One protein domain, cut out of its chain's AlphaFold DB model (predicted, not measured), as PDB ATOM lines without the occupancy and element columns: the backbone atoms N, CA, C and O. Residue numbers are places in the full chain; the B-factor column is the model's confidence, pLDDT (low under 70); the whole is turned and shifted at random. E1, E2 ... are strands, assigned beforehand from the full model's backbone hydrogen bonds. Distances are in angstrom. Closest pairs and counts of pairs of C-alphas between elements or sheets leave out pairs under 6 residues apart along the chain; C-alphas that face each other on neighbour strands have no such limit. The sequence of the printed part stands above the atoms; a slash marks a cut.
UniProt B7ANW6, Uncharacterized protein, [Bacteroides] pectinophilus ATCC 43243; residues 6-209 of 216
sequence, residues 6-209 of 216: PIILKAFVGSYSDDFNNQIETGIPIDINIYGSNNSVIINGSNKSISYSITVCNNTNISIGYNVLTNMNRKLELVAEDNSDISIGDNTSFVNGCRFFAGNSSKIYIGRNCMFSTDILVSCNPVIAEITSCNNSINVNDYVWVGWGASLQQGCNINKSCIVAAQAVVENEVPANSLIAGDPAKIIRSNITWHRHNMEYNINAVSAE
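AT A GLANCE: This is residues 6 to 209 of the 216 residues of an uncharacterized protein of [Bacteroides] pectinophilus ATCC 43243 (UniProt B7ANW6). Little here is regular structure, but the chain winds in stacked turns, with E3, E5, E7, E10, E13 along one wall and E4, E6, E9, E12, E14 along another. Hairpins E1-E2 and E15-E16 cap the ends. The 204 printed residues, all strand by class, have 80 in sixteen named strands, E1 to E16; the branched sheet is mixed, and the whole compact, radius of gyration of the C-alphas 17.0 A, spans 53 by 44 by 28 A.

IN THESE COORDINATES: Find E2, residues 23 to 34, 10.4 A, from C-alpha 23 at (152.169, 57.634, 187.276); it bends at 28. E1 is 7 to 17, E3 40 to 43, E4 52 to 56, E5 61 to 64, E6 76 to 80, E7 85 to 88, E8 93 to 96, E9 99 to 102, E10 107 to 110, E11 115 to 118, E12 121 to 124, E13 138 to 140, E14 151 to 153, E15 179 to 182, E16 185 to 189, ending at C-alpha 189 (147.319, 42.274, 146.341).

HOW THE PARTS SIT: Beside E2, antiparallel E1 lies on one side (N 9 to O 32, 2.9 A), parallel E3 (N 41 to O 23, 2.9 A) and E4 on the other. E8 and E11 are parallel (N 116 to O 93, 2.8 A).

THE WHOLE: The printed part has no cut; links E5 to E6, E12 to E13 and E14 to E15 are long. Residues 126 to 135 are among those with pLDDT under 70.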
ATOM      1  N   PRO A   6     137.958  53.919 192.532       90.00
ATOM      2  CA  PRO A   6     138.561  54.334 191.281       90.00
ATOM      3  C   PRO A   6     138.902  55.822 191.314       90.00
ATOM      4  O   PRO A   6     138.126  56.639 191.818       90.00
ATOM      5  N   ILE A   7     140.047  56.168 190.736       95.25
ATOM      6  CA  ILE A   7     140.446  57.558 190.521       95.25
ATOM      7  C   ILE A   7     139.966  57.964 189.132       95.25
ATOM      8  O   ILE A   7     140.215  57.273 188.145       95.25
ATOM      9  N   ILE A   8     139.256  59.086 189.054       95.81
ATOM     10  CA  ILE A   8     138.706  59.610 187.805       95.81
ATOM     11  C   ILE A   8     139.231  61.026 187.631       95.81
ATOM     12  O   ILE A   8     138.881  61.918 188.404       95.81
ATOM     13  N   LEU A   9     140.037  61.237 186.597       94.94
ATOM     14  CA  LEU A   9     140.535  62.554 186.221       94.94
ATOM     15  C   LEU A   9     139.890  62.946 184.888       94.94
ATOM     16  O   LEU A   9     139.915  62.182 183.921       94.94
ATOM     17  N   LYS A  10     139.264  64.122 184.843       93.81
ATOM     18  CA  LYS A  10     138.595  64.651 183.646       93.81
ATOM     19  C   LYS A  10     139.360  65.841 183.104       93.81
ATOM     20  O   LYS A  10     139.757  66.701 183.887       93.81
ATOM     21  N   ALA A  11     139.537  65.883 181.786       91.50
ATOM     22  CA  ALA A  11     140.335  66.899 181.099       91.50
ATOM     23  C   ALA A  11     141.701  67.168 181.777       91.50
ATOM     24  O   ALA A  11     142.155  68.309 181.855       91.50
ATOM     25  N   PHE A  12     142.342  66.116 182.297       93.38
ATOM     26  CA  PHE A  12     143.589  66.196 183.048       93.38
ATOM     27  C   PHE A  12     144.763  66.577 182.147       93.38
ATOM     28  O   PHE A  12     144.887  66.055 181.040       93.38
ATOM     29  N   VAL A  13     145.628  67.461 182.648       93.25
ATOM     30  CA  VAL A  13     146.878  67.897 182.012       93.25
ATOM     31  C   VAL A  13     147.953  68.013 183.086       93.25
ATOM     32  O   VAL A  13     147.682  68.552 184.160       93.25
ATOM     33  N   GLY A  14     149.173  67.574 182.784       94.44
ATOM     34  CA  GLY A  14     150.323  67.650 183.680       94.44
ATOM     35  C   GLY A  14     150.761  66.280 184.183       94.44
ATOM     36  O   GLY A  14     150.644  65.281 183.472       94.44
ATOM     37  N   SER A  15     151.282  66.256 185.408       97.50
ATOM     38  CA  SER A  15     151.833  65.062 186.048       97.50
ATOM     39  C   SER A  15     151.000  64.664 187.266       97.50
ATOM     40  O   SER A  15     150.586  65.525 188.043       97.50
ATOM     41  N   TYR A  16     150.751  63.368 187.436       97.56
ATOM     42  CA  TYR A  16     150.055  62.786 188.584       97.56
ATOM     43  C   TYR A  16     150.836  61.581 189.102       97.56
ATOM     44  O   TYR A  16     151.328  60.775 188.313       97.56
ATOM     45  N   SER A  17     150.898  61.447 190.425       97.69
ATOM     46  CA  SER A  17     151.407  60.259 191.102       97.69
ATOM     47  C   SER A  17     150.649  60.006 192.401       97.69
ATOM     48  O   SER A  17     150.244  60.969 193.057       97.69
ATOM     49  N   ASP A  18     150.509  58.745 192.804       95.62
ATOM     50  CA  ASP A  18     149.905  58.358 194.084       95.62
ATOM     51  C   ASP A  18     150.684  57.259 194.823       95.62
ATOM     52  O   ASP A  18     151.662  56.702 194.321       95.62
ATOM     53  N   ASP A  19     150.222  56.935 196.033       95.50
ATOM     54  CA  ASP A  19     150.806  55.901 196.898       95.50
ATOM     55  C   ASP A  19     150.633  54.472 196.345       95.50
ATOM     56  O   ASP A  19     151.228  53.526 196.862       95.50
ATOM     57  N   PHE A  20     149.837  54.301 195.285       95.56
ATOM     58  CA  PHE A  20     149.609  53.027 194.599       95.56
ATOM     59  C   PHE A  20     150.494  52.876 193.359       95.56
ATOM     60  O   PHE A  20     150.258  51.984 192.541       95.56
ATOM     61  N   ASN A  21     151.524  53.721 193.230       97.06
ATOM     62  CA  ASN A  21     152.482  53.703 192.129       97.06
ATOM     63  C   ASN A  21     151.810  53.888 190.757       97.06
ATOM     64  O   ASN A  21     152.262  53.352 189.747       97.06
ATOM     65  N   ASN A  22     150.714  54.644 190.711       97.88
ATOM     66  CA  ASN A  22     150.200  55.156 189.452       97.88
ATOM     67  C   ASN A  22     150.983  56.410 189.070       97.88
ATOM     68  O   ASN A  22     151.212  57.268 189.918       97.88
ATOM     69  N   GLN A  23     151.382  56.526 187.808       98.25
ATOM     70  CA  GLN A  23     152.169  57.634 187.276       98.25
ATOM     71  C   GLN A  23     151.588  58.062 185.930       98.25
ATOM     72  O   GLN A  23     151.561  57.278 184.985       98.25
ATOM     73  N   ILE A  24     151.108  59.300 185.835       97.75
ATOM     74  CA  ILE A  24     150.510  59.842 184.611       97.75
ATOM     75  C   ILE A  24     151.269  61.102 184.221       97.75
ATOM     76  O   ILE A  24     151.449  61.990 185.051       97.75
ATOM     77  N   GLU A  25     151.661  61.207 182.959       96.81
ATOM     78  CA  GLU A  25     152.284  62.395 182.389       96.81
ATOM     79  C   GLU A  25     151.671  62.702 181.024       96.81
ATOM     80  O   GLU A  25     151.683  61.880 180.105       96.81
ATOM     81  N   THR A  26     151.112  63.901 180.877       93.62
ATOM     82  CA  THR A  26     150.523  64.339 179.611       93.62
ATOM     83  C   THR A  26     150.645  65.844 179.413       93.62
ATOM     84  O   THR A  26     150.318  66.644 180.291       93.62
ATOM     85  N   GLY A  27     151.066  66.242 178.211       89.81
ATOM     86  CA  GLY A  27     151.053  67.641 177.771       89.81
ATOM     87  C   GLY A  27     149.707  68.113 177.205       89.81
ATOM     88  O   GLY A  27     149.600  69.260 176.774       89.81
ATOM     89  N   ILE A  28     148.694  67.240 177.153       88.06
ATOM     90  CA  ILE A  28     147.379  67.501 176.548       88.06
ATOM     91  C   ILE A  28     146.221  67.038 177.455       88.06
ATOM     92  O   ILE A  28     146.422  66.130 178.264       88.06
ATOM     93  N   PRO A  29     145.003  67.600 177.309       90.25
ATOM     94  CA  PRO A  29     143.829  67.150 178.061       90.25
ATOM     95  C   PRO A  29     143.419  65.704 177.765       90.25
ATOM     96  O   PRO A  29     143.193  65.348 176.607       90.25
ATOM     97  N   ILE A  30     143.231  64.901 178.814       91.62
ATOM     98  CA  ILE A  30     142.696  63.532 178.727       91.62
ATOM     99  C   ILE A  30     141.605  63.267 179.763       91.62
ATOM    100  O   ILE A  30     141.621  63.832 180.853       91.62
ATOM    101  N   ASP A  31     140.687  62.353 179.446       94.00
ATOM    102  CA  ASP A  31     139.873  61.699 180.467       94.00
ATOM    103  C   ASP A  31     140.506  60.354 180.802       94.00
ATOM    104  O   ASP A  31     140.714  59.534 179.906       94.00
ATOM    105  N   ILE A  32     140.785  60.116 182.081       96.06
ATOM    106  CA  ILE A  32     141.382  58.868 182.549       96.06
ATOM    107  C   ILE A  32     140.645  58.317 183.771       96.06
ATOM    108  O   ILE A  32     140.311  59.056 184.699       96.06
ATOM    109  N   ASN A  33     140.397  57.007 183.755       97.38
ATOM    110  CA  ASN A  33     139.894  56.239 184.887       97.38
ATOM    111  C   ASN A  33     140.956  55.208 185.305       97.38
ATOM    112  O   ASN A  33     141.453  54.456 184.465       97.38
ATOM    113  N   ILE A  34     141.284  55.161 186.592       97.38
ATOM    114  CA  ILE A  34     142.298  54.271 187.166       97.38
ATOM    115  C   ILE A  34     141.597  53.340 188.161       97.38
ATOM    116  O   ILE A  34     141.038  53.805 189.158       97.38
ATOM    117  N   TYR A  35     141.620  52.037 187.879       95.69
ATOM    118  CA  TYR A  35     140.962  50.980 188.660       95.69
ATOM    119  C   TYR A  35     141.966  50.041 189.354       95.69
ATOM    120  O   TYR A  35     141.684  48.860 189.554       95.69
ATOM    121  N   GLY A  36     143.145  50.544 189.725       94.50
ATOM    122  CA  GLY A  36     144.175  49.721 190.351       94.50
ATOM    123  C   GLY A  36     145.488  50.451 190.610       94.50
ATOM    124  O   GLY A  36     145.516  51.667 190.809       94.50
ATOM    125  N   SER A  37     146.567  49.675 190.651       96.75
ATOM    126  CA  SER A  37     147.910  50.112 191.055       96.75
ATOM    127  C   SER A  37     148.978  49.791 190.010       96.75
ATOM    128  O   SER A  37     148.784  48.912 189.169       96.75
ATOM    129  N   ASN A  38     150.145  50.427 190.135       97.75
ATOM    130  CA  ASN A  38     151.324  50.228 189.282       97.75
ATOM    131  C   ASN A  38     151.082  50.554 187.803       97.75
ATOM    132  O   ASN A  38     151.560  49.835 186.924       97.75
ATOM    133  N   ASN A  39     150.320  51.609 187.517       98.31
ATOM    134  CA  ASN A  39     150.046  52.018 186.143       98.31
ATOM    135  C   ASN A  39     150.963  53.155 185.695       98.31
ATOM    136  O   ASN A  39     151.204  54.089 186.455       98.31
ATOM    137  N   SER A  40     151.396  53.126 184.438       98.50
ATOM    138  CA  SER A  40     152.114  54.229 183.798       98.50
ATOM    139  C   SER A  40     151.379  54.684 182.543       98.50
ATOM    140  O   SER A  40     151.078  53.874 181.667       98.50
ATOM    141  N   VAL A  41     151.072  55.978 182.434       98.06
ATOM    142  CA  VAL A  41     150.481  56.566 181.224       98.06
ATOM    143  C   VAL A  41     151.286  57.786 180.813       98.06
ATOM    144  O   VAL A  41     151.285  58.795 181.513       98.06
ATOM    145  N   ILE A  42     151.942  57.709 179.656       97.12
ATOM    146  CA  ILE A  42     152.784  58.783 179.122       97.12
ATOM    147  C   ILE A  42     152.270  59.193 177.748       97.12
ATOM    148  O   ILE A  42     152.231  58.390 176.812       97.12
ATOM    149  N   ILE A  43     151.914  60.467 177.609       93.69
ATOM    150  CA  ILE A  43     151.506  61.070 176.340       93.69
ATOM    151  C   ILE A  43     152.461  62.210 176.020       93.69
ATOM    152  O   ILE A  43     152.386  63.298 176.599       93.69
ATOM    153  N   ASN A  44     153.352  61.953 175.065       89.38
ATOM    154  CA  ASN A  44     154.343  62.929 174.637       89.38
ATOM    155  C   ASN A  44     153.669  64.165 174.007       89.38
ATOM    156  O   ASN A  44     152.643  64.071 173.330       89.38
ATOM    157  N   GLY A  45     154.232  65.351 174.265       70.44
ATOM    158  CA  GLY A  45     153.656  66.634 173.844       70.44
ATOM    159  C   GLY A  45     153.591  66.834 172.319       70.44
ATOM    160  O   GLY A  45     154.262  66.153 171.553       70.44
ATOM    161  N   SER A  46     152.830  67.845 171.878       68.44
ATOM    162  CA  SER A  46     152.598  68.257 170.465       68.44
ATOM    163  C   SER A  46     151.493  67.524 169.686       68.44
ATOM    164  O   SER A  46     151.307  67.777 168.494       68.44
ATOM    165  N   ASN A  47     150.706  66.673 170.343       75.69
ATOM    166  CA  ASN A  47     149.542  66.017 169.737       75.69
ATOM    167  C   ASN A  47     148.406  67.032 169.482       75.69
ATOM    168  O   ASN A  47     148.119  67.880 170.330       75.69
ATOM    169  N   LYS A  48     147.768  66.977 168.304       69.19
ATOM    170  CA  LYS A  48     146.732  67.940 167.872       69.19
ATOM    171  C   LYS A  48     145.388  67.251 167.662       69.19
ATOM    172  O   LYS A  48     145.352  66.158 167.105       69.19
ATOM    173  N   SER A  49     144.317  67.980 168.001       57.12
ATOM    174  CA  SER A  49     142.905  67.577 167.901       57.12
ATOM    175  C   SER A  49     142.591  66.357 168.782       57.12
ATOM    176  O   SER A  49     143.199  65.301 168.643       57.12
ATOM    177  N   ILE A  50     141.725  66.538 169.786       65.94
ATOM    178  CA  ILE A  50     141.760  65.726 171.015       65.94
ATOM    179  C   ILE A  50     140.365  65.258 171.418       65.94
ATOM    180  O   ILE A  50     139.446  66.067 171.534       65.94
ATOM    181  N   SER A  51     140.254  63.975 171.755       72.81
ATOM    182  CA  SER A  51     139.668  63.519 173.021       72.81
ATOM    183  C   SER A  51     140.162  62.087 173.277       72.81
ATOM    184  O   SER A  51     139.809  61.173 172.539       72.81
ATOM    185  N   TYR A  52     140.990  61.873 174.298       85.56
ATOM    186  CA  TYR A  52     141.360  60.524 174.739       85.56
ATOM    187  C   TYR A  52     140.418  60.084 175.857       85.56
ATOM    188  O   TYR A  52     140.099  60.876 176.746       85.56
ATOM    189  N   SER A  53     139.980  58.830 175.805       92.44
ATOM    190  CA  SER A  53     139.365  58.141 176.938       92.44
ATOM    191  C   SER A  53     140.278  56.995 177.319       92.44
ATOM    192  O   SER A  53     140.427  56.064 176.533       92.44
ATOM    193  N   ILE A  54     140.901  57.078 178.486       96.50
ATOM    194  CA  ILE A  54     141.856  56.080 178.952       96.50
ATOM    195  C   ILE A  54     141.285  55.368 180.173       96.50
ATOM    196  O   ILE A  54     140.811  56.004 181.113       96.50
ATOM    197  N   THR A  55     141.352  54.043 180.173       97.75
ATOM    198  CA  THR A  55     141.051  53.216 181.341       97.75
ATOM    199  C   THR A  55     142.219  52.273 181.580       97.75
ATOM    200  O   THR A  55     142.630  51.564 180.661       97.75
ATOM    201  N   VAL A  56     142.742  52.271 182.805       97.81
ATOM    202  CA  VAL A  56     143.835  51.387 183.242       97.81
ATOM    203  C   VAL A  56     143.439  50.632 184.510       97.81
ATOM    204  O   VAL A  56     142.724  51.183 185.356       97.81
ATOM    205  N   CYS A  57     143.897  49.386 184.639       95.69
ATOM    206  CA  CYS A  57     143.615  48.521 185.788       95.69
ATOM    207  C   CYS A  57     144.860  48.329 186.666       95.69
ATOM    208  O   CYS A  57     145.209  49.261 187.385       95.69
ATOM    209  N   ASN A  58     145.507  47.159 186.672       96.50
ATOM    210  CA  ASN A  58     146.729  46.912 187.443       96.50
ATOM    211  C   ASN A  58     147.918  46.578 186.543       96.50
ATOM    212  O   ASN A  58     147.800  45.758 185.636       96.50
ATOM    213  N   ASN A  59     149.097  47.108 186.873       97.75
ATOM    214  CA  ASN A  59     150.351  46.816 186.169       97.75
ATOM    215  C   ASN A  59     150.274  47.113 184.655       97.75
ATOM    216  O   ASN A  59     150.770  46.335 183.838       97.75
ATOM    217  N   THR A  60     149.618  48.210 184.282       98.19
ATOM    218  CA  THR A  60     149.384  48.608 182.890       98.19
ATOM    219  C   THR A  60     150.350  49.703 182.447       98.19
ATOM    220  O   THR A  60     150.589  50.655 183.191       98.19
ATOM    221  N   ASN A  61     150.820  49.649 181.197       98.44
ATOM    222  CA  ASN A  61     151.546  50.758 180.575       98.44
ATOM    223  C   ASN A  61     150.846  51.246 179.302       98.44
ATOM    224  O   ASN A  61     150.624  50.478 178.364       98.44
ATOM    225  N   ILE A  62     150.552  52.544 179.229       98.38
ATOM    226  CA  ILE A  62     150.087  53.208 178.008       98.38
ATOM    227  C   ILE A  62     151.097  54.277 177.597       98.38
ATOM    228  O   ILE A  62     151.390  55.195 178.358       98.38
ATOM    229  N   SER A  63     151.610  54.183 176.371       97.88
ATOM    230  CA  SER A  63     152.552  55.161 175.816       97.88
ATOM    231  C   SER A  63     152.082  55.688 174.463       97.88
ATOM    232  O   SER A  63     151.707  54.927 173.570       97.88
ATOM    233  N   ILE A  64     152.099  57.009 174.301       96.06
ATOM    234  CA  ILE A  64     151.713  57.690 173.062       96.06
ATOM    235  C   ILE A  64     152.850  58.618 172.640       96.06
ATOM    236  O   ILE A  64     153.303  59.465 173.413       96.06
ATOM    237  N   GLY A  65     153.321  58.429 171.410       95.19
ATOM    238  CA  GLY A  65     154.384  59.208 170.786       95.19
ATOM    239  C   GLY A  65     154.006  60.657 170.466       95.19
ATOM    240  O   GLY A  65     152.962  61.173 170.874       95.19
ATOM    241  N   TYR A  66     154.884  61.313 169.715       93.19
ATOM    242  CA  TYR A  66     154.755  62.698 169.275       93.19
ATOM    243  C   TYR A  66     153.903  62.819 168.008       93.19
ATOM    244  O   TYR A  66     153.922  61.952 167.133       93.19
ATOM    245  N   ASN A  67     153.216  63.952 167.855       90.75
ATOM    246  CA  ASN A  67     152.401  64.282 166.678       90.75
ATOM    247  C   ASN A  67     151.339  63.222 166.336       90.75
ATOM    248  O   ASN A  67     150.999  63.031 165.167       90.75
ATOM    249  N   VAL A  68     150.811  62.528 167.342       91.12
ATOM    250  CA  VAL A  68     149.627  61.691 167.189       91.12
ATOM    251  C   VAL A  68     148.411  62.598 167.013       91.12
ATOM    252  O   VAL A  68     148.206  63.558 167.760       91.12
ATOM    253  N   LEU A  69     147.621  62.321 165.978       87.31
ATOM    254  CA  LEU A  69     146.483  63.148 165.581       87.31
ATOM    255  C   LEU A  69     145.184  62.374 165.783       87.31
ATOM    256  O   LEU A  69     145.064  61.255 165.287       87.31
ATOM    257  N   THR A  70     144.192  62.972 166.437       82.06
ATOM    258  CA  THR A  70     142.824  62.424 166.490       82.06
ATOM    259  C   THR A  70     141.845  63.461 165.952       82.06
ATOM    260  O   THR A  70     142.093  64.649 166.111       82.06
ATOM    261  N   ASN A  71     140.760  63.104 165.264       73.38
ATOM    262  CA  ASN A  71     139.773  64.123 164.881       73.38
ATOM    263  C   ASN A  71     138.818  64.434 166.052       73.38
ATOM    264  O   ASN A  71     138.603  63.613 166.937       73.38
ATOM    265  N   MET A  72     138.247  65.641 166.074       60.03
ATOM    266  CA  MET A  72     137.607  66.217 167.270       60.03
ATOM    267  C   MET A  72     136.204  65.677 167.587       60.03
ATOM    268  O   MET A  72     135.631  66.047 168.607       60.03
ATOM    269  N   ASN A  73     135.620  64.827 166.736       75.62
ATOM    270  CA  ASN A  73     134.207  64.465 166.886       75.62
ATOM    271  C   ASN A  73     133.990  63.275 167.826       75.62
ATOM    272  O   ASN A  73     132.942  63.192 168.466       75.62
ATOM    273  N   ARG A  74     134.938  62.328 167.904       83.88
ATOM    274  CA  ARG A  74     134.816  61.125 168.741       83.88
ATOM    275  C   ARG A  74     136.151  60.725 169.350       83.88
ATOM    276  O   ARG A  74     137.173  60.746 168.673       83.88
ATOM    277  N   LYS A  75     136.090  60.287 170.609       85.56
ATOM    278  CA  LYS A  75     137.254  59.882 171.399       85.56
ATOM    279  C   LYS A  75     138.033  58.731 170.757       85.56
ATOM    280  O   LYS A  75     137.419  57.818 170.205       85.56
ATOM    281  N   LEU A  76     139.360  58.770 170.886       92.38
ATOM    282  CA  LEU A  76     140.189  57.566 170.843       92.38
ATOM    283  C   LEU A  76     140.107  56.917 172.225       92.38
ATOM    284  O   LEU A  76     140.496  57.521 173.227       92.38
ATOM    285  N   GLU A  77     139.547  55.717 172.274       95.50
ATOM    286  CA  GLU A  77     139.360  54.972 173.513       95.50
ATOM    287  C   GLU A  77     140.456  53.922 173.661       95.50
ATOM    288  O   GLU A  77     140.637  53.091 172.770       95.50
ATOM    289  N   LEU A  78     141.175  53.972 174.778       97.00
ATOM    290  CA  LEU A  78     142.235  53.043 175.140       97.00
ATOM    291  C   LEU A  78     141.867  52.397 176.476       97.00
ATOM    292  O   LEU A  78     141.783  53.076 177.498       97.00
ATOM    293  N   VAL A  79     141.646  51.091 176.467       97.25
ATOM    294  CA  VAL A  79     141.358  50.301 177.663       97.25
ATOM    295  C   VAL A  79     142.433  49.243 177.789       97.25
ATOM    296  O   VAL A  79     142.592  48.422 176.888       97.25
ATOM    297  N   ALA A  80     143.162  49.263 178.896       96.88
ATOM    298  CA  ALA A  80     144.127  48.232 179.224       96.88
ATOM    299  C   ALA A  80     143.789  47.632 180.592       96.88
ATOM    300  O   ALA A  80     143.785  48.323 181.612       96.88
ATOM    301  N   GLU A  81     143.450  46.346 180.578       94.94
ATOM    302  CA  GLU A  81     143.182  45.563 181.778       94.94
ATOM    303  C   GLU A  81     144.488  45.141 182.467       94.94
ATOM    304  O   GLU A  81     145.592  45.535 182.075       94.94
ATOM    305  N   ASP A  82     144.351  44.311 183.501       94.12
ATOM    306  CA  ASP A  82     145.466  43.819 184.297       94.12
ATOM    307  C   ASP A  82     146.587  43.237 183.421       94.12
ATOM    308  O   ASP A  82     146.373  42.375 182.559       94.12
ATOM    309  N   ASN A  83     147.806  43.709 183.686       95.38
ATOM    310  CA  ASN A  83     149.053  43.295 183.046       95.38
ATOM    311  C   ASN A  83     149.073  43.480 181.517       95.38
ATOM    312  O   ASN A  83     149.767  42.738 180.819       95.38
ATOM    313  N   SER A  84     148.288  44.425 180.992       95.44
ATOM    314  CA  SER A  84     148.198  44.691 179.554       95.44
ATOM    315  C   SER A  84     148.773  46.060 179.190       95.44
ATOM    316  O   SER A  84     148.680  47.001 179.976       95.44
ATOM    317  N   ASP A  85     149.344  46.182 177.989       97.75
ATOM    318  CA  ASP A  85     150.025  47.398 177.525       97.75
ATOM    319  C   ASP A  85     149.453  47.911 176.193       97.75
ATOM    320  O   ASP A  85     149.094  47.131 175.307       97.75
ATOM    321  N   ILE A  86     149.452  49.233 176.002       98.44
ATOM    322  CA  ILE A  86     149.150  49.872 174.713       98.44
ATOM    323  C   ILE A  86     150.266  50.857 174.359       98.44
ATOM    324  O   ILE A  86     150.650  51.709 175.156       98.44
ATOM    325  N   SER A  87     150.775  50.782 173.133       98.44
ATOM    326  CA  SER A  87     151.784  51.715 172.625       98.44
ATOM    327  C   SER A  87     151.422  52.221 171.236       98.44
ATOM    328  O   SER A  87     151.001  51.451 170.371       98.44
ATOM    329  N   ILE A  88     151.562  53.532 171.030       97.94
ATOM    330  CA  ILE A  88     151.268  54.211 169.765       97.94
ATOM    331  C   ILE A  88     152.471  55.058 169.360       97.94
ATOM    332  O   ILE A  88     152.864  55.973 170.082       97.94
ATOM    333  N   GLY A  89     153.035  54.766 168.190       97.56
ATOM    334  CA  GLY A  89     154.185  55.463 167.632       97.56
ATOM    335  C   GLY A  89     153.873  56.846 167.057       97.56
ATOM    336  O   GLY A  89     152.726  57.205 166.779       97.56
ATOM    337  N   ASP A  90     154.941  57.610 166.845       95.44
ATOM    338  CA  ASP A  90     154.894  58.990 166.364       95.44
ATOM    339  C   ASP A  90     154.190  59.146 165.009       95.44
ATOM    340  O   ASP A  90     154.241  58.267 164.144       95.44
ATOM    341  N   ASN A  91     153.614  60.327 164.779       93.94
ATOM    342  CA  ASN A  91     152.998  60.736 163.509       93.94
ATOM    343  C   ASN A  91     151.858  59.810 163.033       93.94
ATOM    344  O   ASN A  91     151.494  59.803 161.852       93.94
ATOM    345  N   THR A  92     151.297  59.010 163.938       94.56
ATOM    346  CA  THR A  92     150.135  58.164 163.668       94.56
ATOM    347  C   THR A  92     148.847  58.963 163.840       94.56
ATOM    348  O   THR A  92     148.710  59.788 164.740       94.56
ATOM    349  N   SER A  93     147.875  58.734 162.963       93.38
ATOM    350  CA  SER A  93     146.607  59.468 162.972       93.38
ATOM    351  C   SER A  93     145.410  58.537 163.093       93.38
ATOM    352  O   SER A  93     145.368  57.520 162.398       93.38
ATOM    353  N   PHE A  94     144.398  58.959 163.837       93.25
ATOM    354  CA  PHE A  94     143.103  58.302 163.975       93.25
ATOM    355  C   PHE A  94     142.010  59.263 163.514       93.25
ATOM    356  O   PHE A  94     141.981  60.414 163.949       93.25
ATOM    357  N   VAL A  95     141.111  58.822 162.632       90.81
ATOM    358  CA  VAL A  95     140.026  59.696 162.172       90.81
ATOM    359  C   VAL A  95     138.997  59.858 163.284       90.81
ATOM    360  O   VAL A  95     138.992  60.892 163.928       90.81
ATOM    361  N   ASN A  96     138.133  58.881 163.554       88.56
ATOM    362  CA  ASN A  96     137.109  59.020 164.596       88.56
ATOM    363  C   ASN A  96     136.748  57.667 165.203       88.56
ATOM    364  O   ASN A  96     136.649  56.676 164.486       88.56
ATOM    365  N   GLY A  97     136.474  57.635 166.510       88.94
ATOM    366  CA  GLY A  97     135.797  56.497 167.142       88.94
ATOM    367  C   GLY A  97     136.583  55.187 167.144       88.94
ATOM    368  O   GLY A  97     135.976  54.120 167.200       88.94
ATOM    369  N   CYS A  98     137.910  55.265 167.050       94.69
ATOM    370  CA  CYS A  98     138.772  54.101 167.189       94.69
ATOM    371  C   CYS A  98     138.804  53.644 168.652       94.69
ATOM    372  O   CYS A  98     138.878  54.478 169.558       94.69
ATOM    373  N   ARG A  99     138.749  52.329 168.871       96.25
ATOM    374  CA  ARG A  99     138.704  51.722 170.205       96.25
ATOM    375  C   ARG A  99     139.703  50.589 170.314       96.25
ATOM    376  O   ARG A  99     139.767  49.727 169.440       96.25
ATOM    377  N   PHE A 100     140.481  50.637 171.381       97.12
ATOM    378  CA  PHE A 100     141.594  49.749 171.651       97.12
ATOM    379  C   PHE A 100     141.337  49.083 172.989       97.12
ATOM    380  O   PHE A 100     141.175  49.769 173.997       97.12
ATOM    381  N   PHE A 101     141.301  47.760 172.989       96.06
ATOM    382  CA  PHE A 101     141.071  46.969 174.181       96.06
ATOM    383  C   PHE A 101     142.183  45.933 174.324       96.06
ATOM    384  O   PHE A 101     142.235  44.966 173.563       96.06
ATOM    385  N   ALA A 102     143.070  46.146 175.289       94.94
ATOM    386  CA  ALA A 102     144.114  45.209 175.674       94.94
ATOM    387  C   ALA A 102     143.682  44.486 176.958       94.94
ATOM    388  O   ALA A 102     143.780  45.047 178.047       94.94
ATOM    389  N   GLY A 103     143.161  43.266 176.821       90.88
ATOM    390  CA  GLY A 103     142.807  42.387 177.937       90.88
ATOM    391  C   GLY A 103     143.692  41.148 177.996       90.88
ATOM    392  O   GLY A 103     144.537  40.936 177.127       90.88
ATOM    393  N   ASN A 104     143.495  40.295 179.002       86.06
ATOM    394  CA  ASN A 104     144.171  38.991 179.102       86.06
ATOM    395  C   ASN A 104     145.711  39.052 179.003       86.06
ATOM    396  O   ASN A 104     146.337  38.239 178.313       86.06
ATOM    397  N   SER A 105     146.317  40.014 179.710       91.06
ATOM    398  CA  SER A 105     147.777  40.212 179.763       91.06
ATOM    399  C   SER A 105     148.411  40.364 178.371       91.06
ATOM    400  O   SER A 105     149.399  39.706 178.035       91.06
ATOM    401  N   SER A 106     147.789  41.186 177.524       92.38
ATOM    402  CA  SER A 106     148.170  41.374 176.120       92.38
ATOM    403  C   SER A 106     148.878  42.696 175.865       92.38
ATOM    404  O   SER A 106     148.902  43.597 176.702       92.38
ATOM    405  N   LYS A 107     149.449  42.833 174.666       95.31
ATOM    406  CA  LYS A 107     150.028  44.092 174.201       95.31
ATOM    407  C   LYS A 107     149.408  44.508 172.881       95.31
ATOM    408  O   LYS A 107     149.318  43.706 171.954       95.31
ATOM    409  N   ILE A 108     149.029  45.772 172.775       98.06
ATOM    410  CA  ILE A 108     148.711  46.399 171.495       98.06
ATOM    411  C   ILE A 108     149.856  47.341 171.140       98.06
ATOM    412  O   ILE A 108     150.123  48.317 171.842       98.06
ATOM    413  N   TYR A 109     150.525  47.050 170.031       98.50
ATOM    414  CA  TYR A 109     151.583  47.880 169.475       98.50
ATOM    415  C   TYR A 109     151.139  48.476 168.144       98.50
ATOM    416  O   TYR A 109     150.846  47.739 167.201       98.50
ATOM    417  N   ILE A 110     151.128  49.807 168.055       98.62
ATOM    418  CA  ILE A 110     150.967  50.551 166.806       98.62
ATOM    419  C   ILE A 110     152.257  51.307 166.512       98.62
ATOM    420  O   ILE A 110     152.705  52.127 167.311       98.62
ATOM    421  N   GLY A 111     152.820  51.066 165.335       98.50
ATOM    422  CA  GLY A 111     154.008  51.729 164.832       98.50
ATOM    423  C   GLY A 111     153.784  53.199 164.484       98.50
ATOM    424  O   GLY A 111     152.772  53.832 164.807       98.50
ATOM    425  N   ARG A 112     154.781  53.759 163.810       97.38
ATOM    426  CA  ARG A 112     154.853  55.167 163.417       97.38
ATOM    427  C   ARG A 112     154.187  55.393 162.071       97.38
ATOM    428  O   ARG A 112     154.152  54.508 161.219       97.38
ATOM    429  N   ASN A 113     153.751  56.625 161.826       96.25
ATOM    430  CA  ASN A 113     153.210  57.068 160.538       96.25
ATOM    431  C   ASN A 113     151.986  56.266 160.048       96.25
ATOM    432  O   ASN A 113     151.685  56.272 158.852       96.25
ATOM    433  N   CYS A 114     151.263  55.590 160.940       97.50
ATOM    434  CA  CYS A 114     150.073  54.832 160.570       97.50
ATOM    435  C   CYS A 114     148.865  55.754 160.342       97.50
ATOM    436  O   CYS A 114     148.811  56.910 160.785       97.50
ATOM    437  N   MET A 115     147.858  55.243 159.638       96.44
ATOM    438  CA  MET A 115     146.585  55.933 159.446       96.44
ATOM    439  C   MET A 115     145.430  54.992 159.748       96.44
ATOM    440  O   MET A 115     145.208  54.023 159.036       96.44
ATOM    441  N   PHE A 116     144.666  55.310 160.780       96.88
ATOM    442  CA  PHE A 116     143.457  54.599 161.162       96.88
ATOM    443  C   PHE A 116     142.260  55.446 160.755       96.88
ATOM    444  O   PHE A 116     142.173  56.619 161.122       96.88
ATOM    445  N   SER A 117     141.358  54.868 159.965       95.31
ATOM    446  CA  SER A 117     140.135  55.536 159.530       95.31
ATOM    447  C   SER A 117     139.115  55.637 160.680       95.31
ATOM    448  O   SER A 117     139.470  55.720 161.854       95.31
ATOM    449  N   THR A 118     137.830  55.726 160.357       94.19
ATOM    450  CA  THR A 118     136.752  55.818 161.345       94.19
ATOM    451  C   THR A 118     136.320  54.427 161.817       94.19
ATOM    452  O   THR A 118     136.304  53.494 161.017       94.19
ATOM    453  N   ASP A 119     135.946  54.309 163.093       95.38
ATOM    454  CA  ASP A 119     135.350  53.116 163.716       95.38
ATOM    455  C   ASP A 119     136.220  51.851 163.679       95.38
ATOM    456  O   ASP A 119     135.716  50.745 163.501       95.38
ATOM    457  N   ILE A 120     137.533  51.998 163.876       97.62
ATOM    458  CA  ILE A 120     138.431  50.840 163.976       97.62
ATOM    459  C   ILE A 120     138.338  50.218 165.367       97.62
ATOM    460  O   ILE A 120     138.479  50.917 166.373       97.62
ATOM    461  N   LEU A 121     138.156  48.900 165.420       97.56
ATOM    462  CA  LEU A 121     138.256  48.118 166.650       97.56
ATOM    463  C   LEU A 121     139.580  47.352 166.668       97.56
ATOM    464  O   LEU A 121     139.845  46.573 165.759       97.56
ATOM    465  N   VAL A 122     140.375  47.528 167.719       97.19
ATOM    466  CA  VAL A 122     141.587  46.744 167.993       97.19
ATOM    467  C   VAL A 122     141.373  46.023 169.318       97.19
ATOM    468  O   VAL A 122     141.267  46.680 170.351       97.19
ATOM    469  N   SER A 123     141.231  44.699 169.292       93.44
ATOM    470  CA  SER A 123     140.735  43.950 170.450       93.44
ATOM    471  C   SER A 123     141.547  42.691 170.730       93.44
ATOM    472  O   SER A 123     141.520  41.727 169.966       93.44
ATOM    473  N   CYS A 124     142.194  42.684 171.890       88.62
ATOM    474  CA  CYS A 124     142.790  41.517 172.523       88.62
ATOM    475  C   CYS A 124     141.885  41.062 173.678       88.62
ATOM    476  O   CYS A 124     142.225  41.236 174.846       88.62
ATOM    477  N   ASN A 125     140.695  40.545 173.359       75.69
ATOM    478  CA  ASN A 125     139.728  40.074 174.357       75.69
ATOM    479  C   ASN A 125     139.071  38.755 173.933       75.69
ATOM    480  O   ASN A 125     137.924  38.758 173.471       75.69
ATOM    481  N   PRO A 126     139.773  37.619 174.054       64.94
ATOM    482  CA  PRO A 126     139.111  36.336 173.921       64.94
ATOM    483  C   PRO A 126     138.110  36.174 175.070       64.94
ATOM    484  O   PRO A 126     138.491  35.947 176.212       64.94
ATOM    485  N   VAL A 127     136.814  36.234 174.752       64.19
ATOM    486  CA  VAL A 127     135.726  35.795 175.654       64.19
ATOM    487  C   VAL A 127     135.549  34.263 175.582       64.19
ATOM    488  O   VAL A 127     134.603  33.695 176.119       64.19
ATOM    489  N   ILE A 128     136.460  33.566 174.899       63.72
ATOM    490  CA  ILE A 128     136.429  32.114 174.716       63.72
ATOM    491  C   ILE A 128     137.226  31.472 175.853       63.72
ATOM    492  O   ILE A 128     138.447  31.618 175.916       63.72
ATOM    493  N   ALA A 129     136.529  30.763 176.742       60.00
ATOM    494  CA  ALA A 129     137.087  30.180 177.963       60.00
ATOM    495  C   ALA A 129     138.174  29.119 177.699       60.00
ATOM    496  O   ALA A 129     139.024  28.863 178.551       60.00
ATOM    497  N   GLU A 130     138.157  28.497 176.521       64.25
ATOM    498  CA  GLU A 130     139.046  27.405 176.128       64.25
ATOM    499  C   GLU A 130     140.383  27.882 175.534       64.25
ATOM    500  O   GLU A 130     141.322  27.093 175.412       64.25
ATOM    501  N   ILE A 131     140.502  29.163 175.169       60.59
ATOM    502  CA  ILE A 131     141.714  29.721 174.561       60.59
ATOM    503  C   ILE A 131     142.600  30.302 175.667       60.59
ATOM    504  O   ILE A 131     142.494  31.464 176.044       60.59
ATOM    505  N   THR A 132     143.486  29.462 176.203       54.72
ATOM    506  CA  THR A 132     144.374  29.804 177.332       54.72
ATOM    507  C   THR A 132     145.783  30.228 176.909       54.72
ATOM    508  O   THR A 132     146.543  30.735 177.731       54.72
ATOM    509  N   SER A 133     146.164  30.013 175.644       54.53
ATOM    510  CA  SER A 133     147.526  30.261 175.158       54.53
ATOM    511  C   SER A 133     147.573  30.531 173.652       54.53
ATOM    512  O   SER A 133     147.775  29.648 172.825       54.53
ATOM    513  N   CYS A 134     147.427  31.793 173.280       53.69
ATOM    514  CA  CYS A 134     147.828  32.277 171.967       53.69
ATOM    515  C   CYS A 134     148.685  33.531 172.143       53.69
ATOM    516  O   CYS A 134     148.757  34.104 173.229       53.69
ATOM    517  N   ASN A 135     149.390  33.936 171.086       64.44
ATOM    518  CA  ASN A 135     149.989  35.261 171.048       64.44
ATOM    519  C   ASN A 135     148.849  36.278 171.187       64.44
ATOM    520  O   ASN A 135     148.144  36.558 170.226       64.44
ATOM    521  N   ASN A 136     148.626  36.774 172.403       77.50
ATOM    522  CA  ASN A 136     147.491  37.644 172.697       77.50
ATOM    523  C   ASN A 136     147.724  39.070 172.196       77.50
ATOM    524  O   ASN A 136     146.863  39.921 172.374       77.50
ATOM    525  N   SER A 137     148.887  39.356 171.612       89.62
ATOM    526  CA  SER A 137     149.267  40.709 171.233       89.62
ATOM    527  C   SER A 137     148.881  41.021 169.794       89.62
ATOM    528  O   SER A 137     148.926  40.155 168.921       89.62
ATOM    529  N   ILE A 138     148.531  42.279 169.553       96.38
ATOM    530  CA  ILE A 138     148.324  42.833 168.219       96.38
ATOM    531  C   ILE A 138     149.516  43.717 167.896       96.38
ATOM    532  O   ILE A 138     149.839  44.632 168.654       96.38
ATOM    533  N   ASN A 139     150.136  43.468 166.748       98.00
ATOM    534  CA  ASN A 139     151.234  44.282 166.250       98.00
ATOM    535  C   ASN A 139     150.840  44.898 164.911       98.00
ATOM    536  O   ASN A 139     150.596  44.193 163.937       98.00
ATOM    537  N   VAL A 140     150.795  46.221 164.849       98.62
ATOM    538  CA  VAL A 140     150.640  46.983 163.613       98.62
ATOM    539  C   VAL A 140     151.934  47.749 163.405       98.62
ATOM    540  O   VAL A 140     152.210  48.694 164.130       98.62
ATOM    541  N   ASN A 141     152.747  47.331 162.443       98.31
ATOM    542  CA  ASN A 141     154.040  47.954 162.176       98.31
ATOM    543  C   ASN A 141     153.889  49.323 161.498       98.31
ATOM    544  O   ASN A 141     152.788  49.785 161.202       98.31
ATOM    545  N   ASP A 142     155.023  49.977 161.256       98.06
ATOM    546  CA  ASP A 142     155.067  51.325 160.699       98.06
ATOM    547  C   ASP A 142     154.324  51.449 159.362       98.06
ATOM    548  O   ASP A 142     154.378  50.576 158.488       98.06
ATOM    549  N   TYR A 143     153.702  52.609 159.170       97.50
ATOM    550  CA  TYR A 143     153.090  53.011 157.910       97.50
ATOM    551  C   TYR A 143     152.008  52.044 157.430       97.50
ATOM    552  O   TYR A 143     151.907  51.746 156.245       97.50
ATOM    553  N   VAL A 144     151.178  51.538 158.336       98.44
ATOM    554  CA  VAL A 144     149.981  50.769 157.980       98.44
ATOM    555  C   VAL A 144     148.781  51.705 157.838       98.44
ATOM    556  O   VAL A 144     148.572  52.599 158.664       98.44
ATOM    557  N   TRP A 145     147.971  51.487 156.801       98.31
ATOM    558  CA  TRP A 145     146.659  52.117 156.665       98.31
ATOM    559  C   TRP A 145     145.554  51.122 157.008       98.31
ATOM    560  O   TRP A 145     145.453  50.062 156.397       98.31
ATOM    561  N   VAL A 146     144.701  51.489 157.963       98.62
ATOM    562  CA  VAL A 146     143.526  50.720 158.368       98.62
ATOM    563  C   VAL A 146     142.246  51.426 157.918       98.62
ATOM    564  O   VAL A 146     141.928  52.534 158.363       98.62
ATOM    565  N   GLY A 147     141.535  50.794 156.986       98.12
ATOM    566  CA  GLY A 147     140.310  51.287 156.363       98.12
ATOM    567  C   GLY A 147     139.104  51.276 157.300       98.12
ATOM    568  O   GLY A 147     139.085  50.576 158.303       98.12
ATOM    569  N   TRP A 148     138.091  52.077 156.958       97.62
ATOM    570  CA  TRP A 148     136.900  52.315 157.787       97.62
ATOM    571  C   TRP A 148     136.261  51.024 158.313       97.62
ATOM    572  O   TRP A 148     136.064  50.089 157.542       97.62
ATOM    573  N   GLY A 149     135.913  50.993 159.600       98.00
ATOM    574  CA  GLY A 149     135.173  49.890 160.214       98.00
ATOM    575  C   GLY A 149     135.926  48.559 160.294       98.00
ATOM    576  O   GLY A 149     135.308  47.546 160.602       98.00
ATOM    577  N   ALA A 150     137.225  48.518 159.974       98.56
ATOM    578  CA  ALA A 150     138.003  47.291 160.094       98.56
ATOM    579  C   ALA A 150     138.183  46.885 161.565       98.56
ATOM    580  O   ALA A 150     138.210  47.724 162.473       98.56
ATOM    581  N   SER A 151     138.351  45.586 161.784       98.00
ATOM    582  CA  SER A 151     138.581  45.005 163.096       98.00
ATOM    583  C   SER A 151     139.879  44.207 163.112       98.00
ATOM    584  O   SER A 151     140.089  43.326 162.283       98.00
ATOM    585  N   LEU A 152     140.758  44.535 164.054       97.50
ATOM    586  CA  LEU A 152     142.020  43.848 164.289       97.50
ATOM    587  C   LEU A 152     141.860  42.985 165.537       97.50
ATOM    588  O   LEU A 152     141.581  43.501 166.623       97.50
ATOM    589  N   GLN A 153     141.999  41.680 165.359       93.75
ATOM    590  CA  GLN A 153     141.787  40.678 166.392       93.75
ATOM    591  C   GLN A 153     143.118  40.190 166.955       93.75
ATOM    592  O   GLN A 153     144.179  40.353 166.342       93.75
ATOM    593  N   GLN A 154     143.041  39.613 168.151       90.12
ATOM    594  CA  GLN A 154     144.173  39.032 168.869       90.12
ATOM    595  C   GLN A 154     145.086  38.202 167.953       90.12
ATOM    596  O   GLN A 154     144.619  37.458 167.093       90.12
ATOM    597  N   GLY A 155     146.398  38.321 168.149       88.56
ATOM    598  CA  GLY A 155     147.390  37.554 167.397       88.56
ATOM    599  C   GLY A 155     147.692  38.080 165.997       88.56
ATOM    600  O   GLY A 155     148.645  37.601 165.379       88.56
ATOM    601  N   CYS A 156     146.959  39.081 165.492       93.88
ATOM    602  CA  CYS A 156     147.301  39.660 164.201       93.88
ATOM    603  C   CYS A 156     148.640  40.424 164.257       93.88
ATOM    604  O   CYS A 156     148.948  41.159 165.204       93.88
ATOM    605  N   ASN A 157     149.445  40.246 163.209       96.88
ATOM    606  CA  ASN A 157     150.705  40.957 163.008       96.88
ATOM    607  C   ASN A 157     150.716  41.556 161.603       96.88
ATOM    608  O   ASN A 157     150.875  40.844 160.615       96.88
ATOM    609  N   ILE A 158     150.524  42.864 161.506       98.31
ATOM    610  CA  ILE A 158     150.436  43.583 160.244       98.31
ATOM    611  C   ILE A 158     151.781  44.237 159.971       98.31
ATOM    612  O   ILE A 158     152.177  45.177 160.662       98.31
ATOM    613  N   ASN A 159     152.508  43.731 158.977       97.94
ATOM    614  CA  ASN A 159     153.827  44.251 158.640       97.94
ATOM    615  C   ASN A 159     153.766  45.635 157.974       97.94
ATOM    616  O   ASN A 159     152.716  46.146 157.581       97.94
ATOM    617  N   LYS A 160     154.943  46.250 157.861       97.00
ATOM    618  CA  LYS A 160     155.134  47.609 157.358       97.00
ATOM    619  C   LYS A 160     154.444  47.843 156.009       97.00
ATOM    620  O   LYS A 160     154.453  46.981 155.129       97.00
ATOM    621  N   SER A 161     153.908  49.050 155.819       96.06
ATOM    622  CA  SER A 161     153.326  49.497 154.543       96.06
ATOM    623  C   SER A 161     152.093  48.707 154.061       96.06
ATOM    624  O   SER A 161     151.737  48.797 152.882       96.06
ATOM    625  N   CYS A 162     151.431  47.940 154.931       98.00
ATOM    626  CA  CYS A 162     150.197  47.243 154.567       98.00
ATOM    627  C   CYS A 162     148.986  48.177 154.491       98.00
ATOM    628  O   CYS A 162     148.942  49.244 155.109       98.00
ATOM    629  N   ILE A 163     147.973  47.718 153.761       98.44
ATOM    630  CA  ILE A 163     146.654  48.332 153.677       98.44
ATOM    631  C   ILE A 163     145.618  47.300 154.125       98.44
ATOM    632  O   ILE A 163     145.507  46.224 153.540       98.44
ATOM    633  N   VAL A 164     144.829  47.642 155.136       98.75
ATOM    634  CA  VAL A 164     143.644  46.889 155.552       98.75
ATOM    635  C   VAL A 164     142.433  47.570 154.931       98.75
ATOM    636  O   VAL A 164     142.169  48.740 155.209       98.75
ATOM    637  N   ALA A 165     141.710  46.873 154.058       98.56
ATOM    638  CA  ALA A 165     140.513  47.420 153.434       98.56
ATOM    639  C   ALA A 165     139.410  47.696 154.468       98.56
ATOM    640  O   ALA A 165     139.418  47.182 155.586       98.56
ATOM    641  N   ALA A 166     138.440  48.519 154.074       98.38
ATOM    642  CA  ALA A 166     137.292  48.817 154.916       98.38
ATOM    643  C   ALA A 166     136.534  47.539 155.319       98.38
ATOM    644  O   ALA A 166     136.346  46.647 154.492       98.38
ATOM    645  N   GLN A 167     136.083  47.494 156.575       98.31
ATOM    646  CA  GLN A 167     135.316  46.405 157.190       98.31
ATOM    647  C   GLN A 167     136.016  45.035 157.195       98.31
ATOM    648  O   GLN A 167     135.362  44.016 157.391       98.31
ATOM    649  N   ALA A 168     137.331  44.981 156.974       98.56
ATOM    650  CA  ALA A 168     138.064  43.722 157.046       98.56
ATOM    651  C   ALA A 168     138.231  43.251 158.503       98.56
ATOM    652  O   ALA A 168     138.449  44.077 159.393       98.56
ATOM    653  N   VAL A 169     138.196  41.936 158.731       97.88
ATOM    654  CA  VAL A 169     138.484  41.306 160.032       97.88
ATOM    655  C   VAL A 169     139.825  40.590 159.943       97.88
ATOM    656  O   VAL A 169     139.985  39.635 159.185       97.88
ATOM    657  N   VAL A 170     140.819  41.088 160.674       96.81
ATOM    658  CA  VAL A 170     142.208  40.628 160.585       96.81
ATOM    659  C   VAL A 170     142.564  39.828 161.827       96.81
ATOM    660  O   VAL A 170     142.588  40.371 162.925       96.81
ATOM    661  N   GLU A 171     142.895  38.557 161.637       90.75
ATOM    662  CA  GLU A 171     143.219  37.618 162.722       90.75
ATOM    663  C   GLU A 171     144.574  36.909 162.526       90.75
ATOM    664  O   GLU A 171     144.968  36.083 163.339       90.75
ATOM    665  N   ASN A 172     145.308  37.232 161.454       89.19
ATOM    666  CA  ASN A 172     146.528  36.527 161.043       89.19
ATOM    667  C   ASN A 172     147.705  37.482 160.800       89.19
ATOM    668  O   ASN A 172     147.554  38.708 160.779       89.19
ATOM    669  N   GLU A 173     148.887  36.909 160.575       95.12
ATOM    670  CA  GLU A 173     150.039  37.643 160.057       95.12
ATOM    671  C   GLU A 173     149.795  38.126 158.617       95.12
ATOM    672  O   GLU A 173     149.276  37.402 157.767       95.12
ATOM    673  N   VAL A 174     150.200  39.365 158.343       97.44
ATOM    674  CA  VAL A 174     150.072  40.024 157.045       97.44
ATOM    675  C   VAL A 174     151.472  40.422 156.575       97.44
ATOM    676  O   VAL A 174     152.110  41.253 157.229       97.44
ATOM    677  N   PRO A 175     151.980  39.862 155.463       97.38
ATOM    678  CA  PRO A 175     153.282  40.226 154.909       97.38
ATOM    679  C   PRO A 175     153.344  41.700 154.510       97.38
ATOM    680  O   PRO A 175     152.335  42.262 154.082       97.38
ATOM    681  N   ALA A 176     154.530  42.308 154.598       97.00
ATOM    682  CA  ALA A 176     154.735  43.714 154.249       97.00
ATOM    683  C   ALA A 176     154.210  44.032 152.840       97.00
ATOM    684  O   ALA A 176     154.157  43.157 151.973       97.00
ATOM    685  N   ASN A 177     153.834  45.292 152.605       96.00
ATOM    686  CA  ASN A 177     153.400  45.759 151.282       96.00
ATOM    687  C   ASN A 177     152.177  45.007 150.712       96.00
ATOM    688  O   ASN A 177     152.010  44.917 149.491       96.00
ATOM    689  N   SER A 178     151.317  44.473 151.583       97.50
ATOM    690  CA  SER A 178     150.101  43.754 151.191       97.50
ATOM    691  C   SER A 178     148.843  44.592 151.399       97.50
ATOM    692  O   SER A 178     148.722  45.348 152.362       97.50
ATOM    693  N   LEU A 179     147.877  44.421 150.501       98.12
ATOM    694  CA  LEU A 179     146.490  44.846 150.658       98.12
ATOM    695  C   LEU A 179     145.652  43.624 151.037       98.12
ATOM    696  O   LEU A 179     145.616  42.653 150.277       98.12
ATOM    697  N   ILE A 180     144.948  43.699 152.164       98.62
ATOM    698  CA  ILE A 180     144.032  42.652 152.629       98.62
ATOM    699  C   ILE A 180     142.585  43.147 152.690       98.62
ATOM    700  O   ILE A 180     142.347  44.331 152.932       98.62
ATOM    701  N   ALA A 181     141.619  42.249 152.493       98.50
ATOM    702  CA  ALA A 181     140.188  42.546 152.614       98.50
ATOM    703  C   ALA A 181     139.364  41.302 152.980       98.50
ATOM    704  O   ALA A 181     139.803  40.180 152.728       98.50
ATOM    705  N   GLY A 182     138.151  41.512 153.500       97.69
ATOM    706  CA  GLY A 182     137.183  40.455 153.812       97.69
ATOM    707  C   GLY A 182     137.154  40.036 155.283       97.69
ATOM    708  O   GLY A 182     137.863  40.602 156.114       97.69
ATOM    709  N   ASP A 183     136.317  39.045 155.574       96.19
ATOM    710  CA  ASP A 183     136.147  38.415 156.885       96.19
ATOM    711  C   ASP A 183     136.068  36.880 156.692       96.19
ATOM    712  O   ASP A 183     135.082  36.395 156.125       96.19
ATOM    713  N   PRO A 184     137.123  36.114 157.041       95.69
ATOM    714  CA  PRO A 184     138.427  36.601 157.492       95.69
ATOM    715  C   PRO A 184     139.196  37.296 156.357       95.69
ATOM    716  O   PRO A 184     139.085  36.932 155.180       95.69
ATOM    717  N   ALA A 185     140.005  38.297 156.707       98.00
ATOM    718  CA  ALA A 185     140.754  39.085 155.739       98.00
ATOM    719  C   ALA A 185     141.792  38.236 154.995       98.00
ATOM    720  O   ALA A 185     142.587  37.511 155.598       98.00
ATOM    721  N   LYS A 186     141.824  38.364 153.666       97.88
ATOM    722  CA  LYS A 186     142.787  37.679 152.794       97.88
ATOM    723  C   LYS A 186     143.584  38.677 151.975       97.88
ATOM    724  O   LYS A 186     143.094  39.761 151.663       97.88
ATOM    725  N   ILE A 187     144.806  38.296 151.606       98.12
ATOM    726  CA  ILE A 187     145.649  39.078 150.699       98.12
ATOM    727  C   ILE A 187     144.963  39.160 149.336       98.12
ATOM    728  O   ILE A 187     144.727  38.146 148.684       98.12
ATOM    729  N   ILE A 188     144.648  40.383 148.919       97.88
ATOM    730  CA  ILE A 188     144.064  40.708 147.614       97.88
ATOM    731  C   ILE A 188     145.158  41.128 146.635       97.88
ATOM    732  O   ILE A 188     145.063  40.879 145.434       97.88
ATOM    733  N   ARG A 189     146.198  41.793 147.145       96.94
ATOM    734  CA  ARG A 189     147.319  42.274 146.341       96.94
ATOM    735  C   ARG A 189     148.583  42.370 147.183       96.94
ATOM    736  O   ARG A 189     148.525  42.797 148.330       96.94
ATOM    737  N   SER A 190     149.714  42.034 146.584       96.00
ATOM    738  CA  SER A 190     151.051  42.223 147.154       96.00
ATOM    739  C   SER A 190     151.810  43.300 146.380       96.00
ATOM    740  O   SER A 190     151.348  43.751 145.327       96.00
ATOM    741  N   ASN A 191     152.978  43.695 146.886       92.25
ATOM    742  CA  ASN A 191     153.871  44.664 146.247       92.25
ATOM    743  C   ASN A 191     153.205  46.034 146.034       92.25
ATOM    744  O   ASN A 191     153.353  46.666 144.986       92.25
ATOM    745  N   ILE A 192     152.440  46.486 147.031       91.19
ATOM    746  CA  ILE A 192     151.806  47.804 147.044       91.19
ATOM    747  C   ILE A 192     152.269  48.654 148.225       91.19
ATOM    748  O   ILE A 192     152.868  48.191 149.193       91.19
ATOM    749  N   THR A 193     151.982  49.942 148.126       92.06
ATOM    750  CA  THR A 193     152.112  50.893 149.223       92.06
ATOM    751  C   THR A 193     151.029  51.956 149.065       92.06
ATOM    752  O   THR A 193     150.309  51.988 148.062       92.06
ATOM    753  N   TRP A 194     150.899  52.815 150.061       92.06
ATOM    754  CA  TRP A 194     149.945  53.910 150.087       92.06
ATOM    755  C   TRP A 194     150.678  55.201 150.441       92.06
ATOM    756  O   TRP A 194     151.777  55.173 150.975       92.06
ATOM    757  N   HIS A 195     150.072  56.340 150.135       88.25
ATOM    758  CA  HIS A 195     150.520  57.629 150.641       88.25
ATOM    759  C   HIS A 195     149.332  58.356 151.260       88.25
ATOM    760  O   HIS A 195     148.175  58.134 150.896       88.25
ATOM    761  N   ARG A 196     149.619  59.252 152.198       84.06
ATOM    762  CA  ARG A 196     148.622  60.165 152.754       84.06
ATOM    763  C   ARG A 196     148.332  61.230 151.694       84.06
ATOM    764  O   ARG A 196     149.279  61.868 151.260       84.06
ATOM    765  N   HIS A 197     147.073  61.341 151.257       68.62
ATOM    766  CA  HIS A 197     146.536  62.314 150.286       68.62
ATOM    767  C   HIS A 197     147.570  63.141 149.499       68.62
ATOM    768  O   HIS A 197     148.081  64.135 150.006       68.62
ATOM    769  N   ASN A 198     147.767  62.802 148.224       56.31
ATOM    770  CA  ASN A 198     148.298  63.722 147.226       56.31
ATOM    771  C   ASN A 198     147.315  63.806 146.052       56.31
ATOM    772  O   ASN A 198     146.649  62.828 145.723       56.31
ATOM    773  N   MET A 199     147.231  64.974 145.408       49.75
ATOM    774  CA  MET A 199     146.479  65.147 144.150       49.75
ATOM    775  C   MET A 199     147.134  64.391 142.976       49.75
ATOM    776  O   MET A 199     146.554  64.292 141.899       49.75
ATOM    777  N   GLU A 200     148.331  63.838 143.192       57.16
ATOM    778  CA  GLU A 200     149.099  63.070 142.218       57.16
ATOM    779  C   GLU A 200     149.327  61.633 142.704       57.16
ATOM    780  O   GLU A 200     149.982  61.387 143.720       57.16
ATOM    781  N   TYR A 201     148.831  60.662 141.936       65.56
ATOM    782  CA  TYR A 201     149.056  59.235 142.157       65.56
ATOM    783  C   TYR A 201     150.481  58.836 141.735       65.56
ATOM    784  O   TYR A 201     150.687  58.266 140.665       65.56
ATOM    785  N   ASN A 202     151.478  59.160 142.563       73.69
ATOM    786  CA  ASN A 202     152.896  58.946 142.257       73.69
ATOM    787  C   ASN A 202     153.639  58.268 143.423       73.69
ATOM    788  O   ASN A 202     153.538  58.703 144.567       73.69
ATOM    789  N   ILE A 203     154.446  57.236 143.140       75.50
ATOM    790  CA  ILE A 203     155.292  56.556 144.140       75.50
ATOM    791  C   ILE A 203     156.299  57.505 144.809       75.50
ATOM    792  O   ILE A 203     156.674  57.314 145.964       75.50
ATOM    793  N   ASN A 204     156.689  58.583 144.126       77.88
ATOM    794  CA  ASN A 204     157.561  59.611 144.686       77.88
ATOM    795  C   ASN A 204     156.895  60.422 145.815       77.88
ATOM    796  O   ASN A 204     157.604  61.077 146.575       77.88
ATOM    797  N   ALA A 205     155.569  60.337 145.978       74.12
ATOM    798  CA  ALA A 205     154.850  60.905 147.120       74.12
ATOM    799  C   ALA A 205     155.037  60.100 148.420       74.12
ATOM    800  O   ALA A 205     154.820  60.620 149.511       74.12
ATOM    801  N   VAL A 206     155.430  58.829 148.322       74.75
ATOM    802  CA  VAL A 206     155.729  57.968 149.475       74.75
ATOM    803  C   VAL A 206     157.140  58.298 149.967       74.75
ATOM    804  O   VAL A 206     158.017  58.531 149.139       74.75
ATOM    805  N   SER A 207     157.413  58.332 151.277       78.69
ATOM    806  CA  SER A 207     158.796  58.497 151.781       78.69
ATOM    807  C   SER A 207     159.674  57.336 151.298       78.69
ATOM    808  O   SER A 207     159.213  56.196 151.247       78.69
ATOM    809  N   ALA A 208     160.934  57.607 150.936       80.44
ATOM    810  CA  ALA A 208     161.844  56.609 150.360       80.44
ATOM    811  C   ALA A 208     161.972  55.341 151.223       80.44
ATOM    812  O   ALA A 208     162.084  54.241 150.689       80.44
ATOM    813  N   GLU A 209     161.859  55.482 152.543       81.44
ATOM    814  CA  GLU A 209     161.897  54.371 153.497       81.44
ATOM    815  C   GLU A 209     160.718  53.383 153.371       81.44
ATOM    816  O   GLU A 209     160.826  52.259 153.861       81.44
TER     817      GLU A 209